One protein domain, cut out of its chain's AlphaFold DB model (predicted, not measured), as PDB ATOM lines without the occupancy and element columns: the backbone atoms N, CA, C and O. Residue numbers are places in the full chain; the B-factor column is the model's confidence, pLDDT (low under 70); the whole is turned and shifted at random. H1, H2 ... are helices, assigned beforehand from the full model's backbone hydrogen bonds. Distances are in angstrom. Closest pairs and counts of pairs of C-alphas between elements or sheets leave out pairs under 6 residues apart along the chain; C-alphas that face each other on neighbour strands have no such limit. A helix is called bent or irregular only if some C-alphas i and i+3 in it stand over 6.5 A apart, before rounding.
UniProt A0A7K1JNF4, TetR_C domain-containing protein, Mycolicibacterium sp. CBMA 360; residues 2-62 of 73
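Overview. This is residues 2 to 62 of the 73 residues of the protein "TetR_C domain-containing protein" of Mycolicibacterium sp. CBMA 360 (UniProt A0A7K1JNF4). Look first for an open helical hairpin, H2 and H3, whose helices run opposite ways and meet over short stretches of each; the shorter helix H1 sits at the end of the hairpin away from the H2 to H3 link, slanting across the first residues of H2. H1 meets H2 but stays away from H3, and H2, kinked along its length, makes much of the long axis. The printed part has 61 residues with three named helices, H1, H2 and H3 in that order, and no named strand; the class is all helix. It is only just loose, close to compact, with a radius of gyration of the C-alphas of 12.8 A, and it is elongated, spanning 38 by 20 by 17 A.

Arrangement. Start with H1, residues 2 to 13, and look across to H2, residues 23 to 41. They touch, H1 with residues 4 to 8 alone and H2 with residues 23 to 27 alone; the closest C-alphas are those of Arg 5 and Ala 23, 5.5 A apart. The two run opposite ways at a steep tilt of 54 degrees. Go on to H3, residues 47 to 61, which touches H2; the closest C-alphas, those of Leu 30 and Val 54, are 7.1 A apart. Here H2 touches with residues 26 to 30 alone and H3 with residues 53 to 57 alone. H2 and H3 run opposite ways at a steep tilt of 39 degrees and form a helical hairpin. H1 and H3 are apart. In H1 and H3 every O i to N i+4 pair is within hydrogen-bond range; in H2, 12 of 15 are.

Along the chain. Find C-alpha 2 at (-27.790, 5.629, 48.192); from there H1 runs 16.5 A to C-alpha 13. H2 begins at C-alpha 23, at (-25.889, -3.309, 43.875), and runs 26.7 A to C-alpha 41. Near residue 34 it has a kink of 30 degrees; it is neither bent nor irregular, but only just: C-alphas 30 and 33 are 6.5 A apart. H3 runs 21.3 A from C-alpha 47 to C-alpha 61, at (-18.106, -10.181, 41.280).

Size, cuts and confidence. The two C-alphas farthest apart are those of Asp 13 and Arg 42, 38.6 A. Read on from 2 to 62 and you meet no cut in the printed part. The link from H1 to H2, nine residues, is short, and the link from H2 to H3, five residues, is tight. In the B-factor column the mean pLDDT of the printed part is 93.6; Gln 2 is the one printed residue under 70 in this predicted model.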
ATOM      1  N   GLN A   2     -28.450   4.927  49.314       61.91
ATOM      2  CA  GLN A   2     -27.790   5.629  48.192       61.91
ATOM      3  C   GLN A   2     -26.271   5.384  48.096       61.91
ATOM      4  O   GLN A   2     -25.760   5.191  47.000       61.91
ATOM      5  N   THR A   3     -25.562   5.298  49.226       73.31
ATOM      6  CA  THR A   3     -24.096   5.158  49.256       73.31
ATOM      7  C   THR A   3     -23.581   3.882  48.589       73.31
ATOM      8  O   THR A   3     -22.589   3.933  47.873       73.31
ATOM      9  N   VAL A   4     -24.250   2.740  48.791       76.00
ATOM     10  CA  VAL A   4     -23.795   1.450  48.236       76.00
ATOM     11  C   VAL A   4     -23.979   1.420  46.725       76.00
ATOM     12  O   VAL A   4     -23.069   1.024  46.005       76.00
ATOM     13  N   ARG A   5     -25.113   1.938  46.243       85.19
ATOM     14  CA  ARG A   5     -25.361   2.084  44.809       85.19
ATOM     15  C   ARG A   5     -24.290   2.949  44.148       85.19
ATOM     16  O   ARG A   5     -23.723   2.532  43.155       85.19
ATOM     17  N   THR A   6     -23.915   4.074  44.759       91.94
ATOM     18  CA  THR A   6     -22.830   4.925  44.244       91.94
ATOM     19  C   THR A   6     -21.477   4.207  44.163       91.94
ATOM     20  O   THR A   6     -20.696   4.488  43.258       91.94
ATOM     21  N   VAL A   7     -21.158   3.304  45.097       91.50
ATOM     22  CA  VAL A   7     -19.902   2.532  45.045       91.50
ATOM     23  C   VAL A   7     -19.917   1.546  43.879       91.50
ATOM     24  O   VAL A   7     -18.937   1.483  43.141       91.50
ATOM     25  N   VAL A   8     -21.025   0.824  43.696       92.69
ATOM     26  CA  VAL A   8     -21.177  -0.149  42.605       92.69
ATOM     27  C   VAL A   8     -21.225   0.551  41.248       92.69
ATOM     28  O   VAL A   8     -20.491   0.145  40.356       92.69
ATOM     29  N   ASP A   9     -21.972   1.652  41.122       92.69
ATOM     30  CA  ASP A   9     -22.033   2.465  39.899       92.69
ATOM     31  C   ASP A   9     -20.613   2.894  39.464       92.69
ATOM     32  O   ASP A   9     -20.220   2.711  38.316       92.69
ATOM     33  N   ARG A  10     -19.772   3.350  40.405       94.19
ATOM     34  CA  ARG A  10     -18.370   3.706  40.110       94.19
ATOM     35  C   ARG A  10     -17.509   2.510  39.699       94.19
ATOM     36  O   ARG A  10     -16.591   2.680  38.905       94.19
ATOM     37  N   ALA A  11     -17.735   1.334  40.282       93.44
ATOM     38  CA  ALA A  11     -17.005   0.121  39.913       93.44
ATOM     39  C   ALA A  11     -17.392  -0.350  38.501       93.44
ATOM     40  O   ALA A  11     -16.526  -0.774  37.736       93.44
ATOM     41  N   VAL A  12     -18.668  -0.197  38.130       94.31
ATOM     42  CA  VAL A  12     -19.166  -0.416  36.765       94.31
ATOM     43  C   VAL A  12     -18.520   0.567  35.793       94.31
ATOM     44  O   VAL A  12     -17.959   0.136  34.788       94.31
ATOM     45  N   ASP A  13     -18.507   1.865  36.112       95.44
ATOM     46  CA  ASP A  13     -17.882   2.894  35.267       95.44
ATOM     47  C   ASP A  13     -16.390   2.603  35.010       95.44
ATOM     48  O   ASP A  13     -15.859   2.851  33.924       95.44
ATOM     49  N   ARG A  14     -15.697   2.029  36.004       94.56
ATOM     50  CA  ARG A  14     -14.289   1.606  35.904       94.56
ATOM     51  C   ARG A  14     -14.087   0.230  35.270       94.56
ATOM     52  O   ARG A  14     -12.942  -0.181  35.111       94.56
ATOM     53  N   HIS A  15     -15.158  -0.450  34.866       93.44
ATOM     54  CA  HIS A  15     -15.130  -1.810  34.320       93.44
ATOM     55  C   HIS A  15     -14.499  -2.834  35.281       93.44
ATOM     56  O   HIS A  15     -13.924  -3.827  34.845       93.44
ATOM     57  N   GLU A  16     -14.584  -2.591  36.592       93.62
ATOM     58  CA  GLU A  16     -14.092  -3.511  37.626       93.62
ATOM     59  C   GLU A  16     -15.082  -4.662  37.859       93.62
ATOM     60  O   GLU A  16     -14.681  -5.779  38.188       93.62
ATOM     61  N   VAL A  17     -16.376  -4.399  37.649       94.69
ATOM     62  CA  VAL A  17     -17.483  -5.361  37.774       94.69
ATOM     63  C   VAL A  17     -18.406  -5.279  36.544       94.69
ATOM     64  O   VAL A  17     -18.413  -4.251  35.860       94.69
ATOM     65  N   PRO A  18     -19.183  -6.332  36.227       94.06
ATOM     66  CA  PRO A  18     -20.145  -6.320  35.123       94.06
ATOM     67  C   PRO A  18     -21.185  -5.195  35.225       94.06
ATOM     68  O   PRO A  18     -21.634  -4.853  36.318       94.06
ATOM     69  N   ALA A  19     -21.619  -4.648  34.089       93.56
ATOM     70  CA  ALA A  19     -22.586  -3.544  34.044       93.56
ATOM     71  C   ALA A  19     -23.993  -3.911  34.550       93.56
ATOM     72  O   ALA A  19     -24.771  -3.030  34.907       93.56
ATOM     73  N   ASP A  20     -24.317  -5.201  34.592       92.94
ATOM     74  CA  ASP A  20     -25.554  -5.761  35.135       92.94
ATOM     75  C   ASP A  20     -25.440  -6.147  36.621       92.94
ATOM     76  O   ASP A  20     -26.344  -6.780  37.165       92.94
ATOM     77  N   THR A  21     -24.354  -5.752  37.301       94.12
ATOM     78  CA  THR A  21     -24.172  -6.011  38.737       94.12
ATOM     79  C   THR A  21     -25.289  -5.360  39.554       94.12
ATOM     80  O   THR A  21     -25.401  -4.136  39.634       94.12
ATOM     81  N   ASP A  22     -26.088  -6.183  40.236       93.50
ATOM     82  CA  ASP A  22     -27.123  -5.703  41.150       93.50
ATOM     83  C   ASP A  22     -26.508  -5.242  42.482       93.50
ATOM     84  O   ASP A  22     -26.144  -6.039  43.353       93.50
ATOM     85  N   ALA A  23     -26.433  -3.923  42.668       92.62
ATOM     86  CA  ALA A  23     -25.889  -3.309  43.875       92.62
ATOM     87  C   ALA A  23     -26.619  -3.717  45.168       92.62
ATOM     88  O   ALA A  23     -26.012  -3.736  46.243       92.62
ATOM     89  N   ARG A  24     -27.918  -4.023  45.088       92.56
ATOM     90  CA  ARG A  24     -28.695  -4.469  46.245       92.56
ATOM     91  C   ARG A  24     -28.303  -5.887  46.629       92.56
ATOM     92  O   ARG A  24     -28.059  -6.133  47.808       92.56
ATOM     93  N   LEU A  25     -28.180  -6.780  45.651       94.19
ATOM     94  CA  LEU A  25     -27.761  -8.157  45.899       94.19
ATOM     95  C   LEU A  25     -26.341  -8.220  46.480       94.19
ATOM     96  O   LEU A  25     -26.092  -8.979  47.417       94.19
ATOM     97  N   VAL A  26     -25.423  -7.378  45.992       94.31
ATOM     98  CA  VAL A  26     -24.069  -7.244  46.566       94.31
ATOM     99  C   VAL A  26     -24.138  -6.863  48.049       94.31
ATOM    100  O   VAL A  26     -23.452  -7.462  48.878       94.31
ATOM    101  N   LEU A  27     -25.002  -5.910  48.413       92.94
ATOM    102  CA  LEU A  27     -25.186  -5.508  49.809       92.94
ATOM    103  C   LEU A  27     -25.798  -6.618  50.666       92.94
ATOM    104  O   LEU A  27     -25.344  -6.853  51.783       92.94
ATOM    105  N   GLU A  28     -26.827  -7.292  50.162       95.44
ATOM    106  CA  GLU A  28     -27.484  -8.396  50.867       95.44
ATOM    107  C   GLU A  28     -26.491  -9.538  51.129       95.44
ATOM    108  O   GLU A  28     -26.442 -10.066  52.241       95.44
ATOM    109  N   THR A  29     -25.617  -9.825  50.162       95.19
ATOM    110  CA  THR A  29     -24.547 -10.828  50.280       95.19
ATOM    111  C   THR A  29     -23.495 -10.443  51.324       95.19
ATOM    112  O   THR A  29     -22.930 -11.317  51.975       95.19
ATOM    113  N   LEU A  30     -23.249  -9.146  51.535       94.00
ATOM    114  CA  LEU A  30     -22.357  -8.656  52.589       94.00
ATOM    115  C   LEU A  30     -23.008  -8.715  53.980       94.00
ATOM    116  O   LEU A  30     -22.357  -9.077  54.956       94.00
ATOM    117  N   ILE A  31     -24.284  -8.339  54.090       94.75
ATOM    118  CA  ILE A  31     -24.965  -8.166  55.382       94.75
ATOM    119  C   ILE A  31     -25.499  -9.490  55.940       94.75
ATOM    120  O   ILE A  31     -25.398  -9.721  57.148       94.75
ATOM    121  N   ALA A  32     -26.036 -10.371  55.094       96.56
ATOM    122  CA  ALA A  32     -26.656 -11.615  55.545       96.56
ATOM    123  C   ALA A  32     -25.689 -12.541  56.317       96.56
ATOM    124  O   ALA A  32     -26.090 -13.038  57.371       96.56
ATOM    125  N   PRO A  33     -24.418 -12.740  55.908       95.94
ATOM    126  CA  PRO A  33     -23.464 -13.543  56.677       95.94
ATOM    127  C   PRO A  33     -23.153 -12.957  58.057       95.94
ATOM    128  O   PRO A  33     -23.057 -13.705  59.028       95.94
ATOM    129  N   LEU A  34     -23.055 -11.626  58.172       96.50
ATOM    130  CA  LEU A  34     -22.844 -10.950  59.459       96.50
ATOM    131  C   LEU A  34     -24.037 -11.182  60.392       96.50
ATOM    132  O   LEU A  34     -23.864 -11.560  61.549       96.50
ATOM    133  N   GLN A  35     -25.255 -11.017  59.869       96.50
ATOM    134  CA  GLN A  35     -26.486 -11.272  60.617       96.50
ATOM    135  C   GLN A  35     -26.606 -12.738  61.033       96.50
ATOM    136  O   GLN A  35     -26.928 -13.015  62.184       96.50
ATOM    137  N   PHE A  36     -26.320 -13.675  60.130       96.69
ATOM    138  CA  PHE A  36     -26.342 -15.104  60.426       96.69
ATOM    139  C   PHE A  36     -25.359 -15.449  61.546       96.69
ATOM    140  O   PHE A  36     -25.724 -16.107  62.521       96.69
ATOM    141  N   ARG A  37     -24.129 -14.941  61.456       96.88
ATOM    142  CA  ARG A  37     -23.093 -15.198  62.451       96.88
ATOM    143  C   ARG A  37     -23.468 -14.660  63.834       96.88
ATOM    144  O   ARG A  37     -23.378 -15.366  64.833       96.88
ATOM    145  N   THR A  38     -23.985 -13.438  63.906       97.00
ATOM    146  CA  THR A  38     -24.372 -12.845  65.193       97.00
ATOM    147  C   THR A  38     -25.660 -13.437  65.762       97.00
ATOM    148  O   THR A  38     -25.730 -13.724  66.954       97.00
ATOM    149  N   LEU A  39     -26.700 -13.605  64.944       97.62
ATOM    150  CA  LEU A  39     -28.037 -13.952  65.434       97.62
ATOM    151  C   LEU A  39     -28.259 -15.461  65.541       97.62
ATOM    152  O   LEU A  39     -28.944 -15.910  66.459       97.62
ATOM    153  N   VAL A  40     -27.697 -16.235  64.610       97.75
ATOM    154  CA  VAL A  40     -27.925 -17.683  64.523       97.75
ATOM    155  C   VAL A  40     -26.808 -18.443  65.220       97.75
ATOM    156  O   VAL A  40     -27.091 -19.250  66.103       97.75
ATOM    157  N   THR A  41     -25.546 -18.175  64.870       97.25
ATOM    158  CA  THR A  41     -24.411 -18.901  65.469       97.25
ATOM    159  C   THR A  41     -23.937 -18.289  66.786       97.25
ATOM    160  O   THR A  41     -23.243 -18.955  67.549       97.25
ATOM    161  N   ARG A  42     -24.367 -17.055  67.095       97.25
ATOM    162  CA  ARG A  42     -23.952 -16.268  68.272       97.25
ATOM    163  C   ARG A  42     -22.442 -16.074  68.370       97.25
ATOM    164  O   ARG A  42     -21.898 -15.909  69.462       97.25
ATOM    165  N   GLU A  43     -21.766 -16.078  67.231       96.50
ATOM    166  CA  GLU A  43     -20.348 -15.782  67.162       96.50
ATOM    167  C   GLU A  43     -20.125 -14.284  66.961       96.50
ATOM    168  O   GLU A  43     -20.837 -13.607  66.212       96.50
ATOM    169  N   ASN A  44     -19.073 -13.779  67.601       93.62
ATOM    170  CA  ASN A  44     -18.540 -12.469  67.272       93.62
ATOM    171  C   ASN A  44     -17.744 -12.553  65.966       93.62
ATOM    172  O   ASN A  44     -17.193 -13.596  65.610       93.62
ATOM    173  N   PHE A  45     -17.640 -11.425  65.280       95.50
ATOM    174  CA  PHE A  45     -16.710 -11.245  64.178       95.50
ATOM    175  C   PHE A  45     -15.835 -10.026  64.435       95.50
ATOM    176  O   PHE A  45     -16.227  -9.098  65.141       95.50
ATOM    177  N   ASP A  46     -14.645 -10.042  63.855       95.12
ATOM    178  CA  ASP A  46     -13.678  -8.966  63.964       95.12
ATOM    179  C   ASP A  46     -13.456  -8.284  62.607       95.12
ATOM    180  O   ASP A  46     -14.071  -8.603  61.584       95.12
ATOM    181  N   HIS A  47     -12.552  -7.307  62.602       95.56
ATOM    182  CA  HIS A  47     -12.175  -6.602  61.386       95.56
ATOM    183  C   HIS A  47     -11.562  -7.523  60.328       95.56
ATOM    184  O   HIS A  47     -11.728  -7.248  59.140       95.56
ATOM    185  N   GLN A  48     -10.871  -8.591  60.731       96.75
ATOM    186  CA  GLN A  48     -10.247  -9.508  59.787       96.75
ATOM    187  C   GLN A  48     -11.315 -10.302  59.033       96.75
ATOM    188  O   GLN A  48     -11.296 -10.313  57.806       96.75
ATOM    189  N   TYR A  49     -12.323 -10.824  59.735       96.06
ATOM    190  CA  TYR A  49     -13.464 -11.479  59.098       96.06
ATOM    191  C   TYR A  49     -14.196 -10.557  58.119       96.06
ATOM    192  O   TYR A  49     -14.529 -10.968  57.008       96.06
ATOM    193  N   CYS A  50     -14.416  -9.293  58.497       95.75
ATOM    194  CA  CYS A  50     -15.027  -8.315  57.597       95.75
ATOM    195  C   CYS A  50     -14.197  -8.105  56.323       95.75
ATOM    196  O   CYS A  50     -14.767  -8.010  55.236       95.75
ATOM    197  N   ARG A  51     -12.864  -8.043  56.433       96.50
ATOM    198  CA  ARG A  51     -11.974  -7.913  55.267       96.50
ATOM    199  C   ARG A  51     -12.041  -9.143  54.373       96.50
ATOM    200  O   ARG A  51     -12.180  -8.982  53.164       96.50
ATOM    201  N   ASP A  52     -11.996 -10.334  54.957       97.19
ATOM    202  CA  ASP A  52     -12.024 -11.592  54.209       97.19
ATOM    203  C   ASP A  52     -13.360 -11.778  53.477       97.19
ATOM    204  O   ASP A  52     -13.382 -12.173  52.311       97.19
ATOM    205  N   LEU A  53     -14.478 -11.415  54.117       96.81
ATOM    206  CA  LEU A  53     -15.801 -11.452  53.496       96.81
ATOM    207  C   LEU A  53     -15.911 -10.470  52.322       96.81
ATOM    208  O   LEU A  53     -16.410 -10.833  51.260       96.81
ATOM    209  N   VAL A  54     -15.431  -9.233  52.490       95.50
ATOM    210  CA  VAL A  54     -15.419  -8.246  51.398       95.50
ATOM    211  C   VAL A  54     -14.538  -8.729  50.250       95.50
ATOM    212  O   VAL A  54     -14.969  -8.654  49.103       95.50
ATOM    213  N   GLN A  55     -13.346  -9.254  50.541       96.50
ATOM    214  CA  GLN A  55     -12.433  -9.771  49.524       96.50
ATOM    215  C   GLN A  55     -13.076 -10.918  48.736       96.50
ATOM    216  O   GLN A  55     -13.076 -10.888  47.511       96.50
ATOM    217  N   LEU A  56     -13.716 -11.865  49.430       96.81
ATOM    218  CA  LEU A  56     -14.443 -12.972  48.810       96.81
ATOM    219  C   LEU A  56     -15.538 -12.477  47.853       96.81
ATOM    220  O   LEU A  56     -15.670 -12.993  46.743       96.81
ATOM    221  N   ILE A  57     -16.324 -11.483  48.277       95.56
ATOM    222  CA  ILE A  57     -17.396 -10.916  47.453       95.56
ATOM    223  C   ILE A  57     -16.804 -10.192  46.242       95.56
ATOM    224  O   ILE A  57     -17.237 -10.452  45.123       95.56
ATOM    225  N   VAL A  58     -15.804  -9.327  46.448       94.12
ATOM    226  CA  VAL A  58     -15.137  -8.569  45.378       94.12
ATOM    227  C   VAL A  58     -14.530  -9.510  44.344       94.12
ATOM    228  O   VAL A  58     -14.786  -9.337  43.155       94.12
ATOM    229  N   ASP A  59     -13.802 -10.540  44.764       94.44
ATOM    230  CA  ASP A  59     -13.201 -11.521  43.856       94.44
ATOM    231  C   ASP A  59     -14.261 -12.312  43.075       94.44
ATOM    232  O   ASP A  59     -14.040 -12.683  41.919       94.44
ATOM    233  N   GLY A  60     -15.426 -12.551  43.684       93.62
ATOM    234  CA  GLY A  60     -16.551 -13.241  43.056       93.62
ATOM    235  C   GLY A  60     -17.282 -12.410  41.998       93.62
ATOM    236  O   GLY A  60     -17.741 -12.975  41.006       93.62
ATOM    237  N   ILE A  61     -17.382 -11.089  42.191       93.69
ATOM    238  CA  ILE A  61     -18.106 -10.181  41.280       93.69
ATOM    239  C   ILE A  61     -17.197  -9.449  40.286       93.69
ATOM    240  O   ILE A  61     -17.692  -8.840  39.340       93.69
ATOM    241  N   SER A  62     -15.879  -9.483  40.491       93.19
ATOM    242  CA  SER A  62     -14.926  -8.806  39.612       93.19
ATOM    243  C   SER A  62     -14.932  -9.413  38.212       93.19
ATOM    244  O   SER A  62     -15.004 -10.634  38.031       93.19
TER     245      SER A  62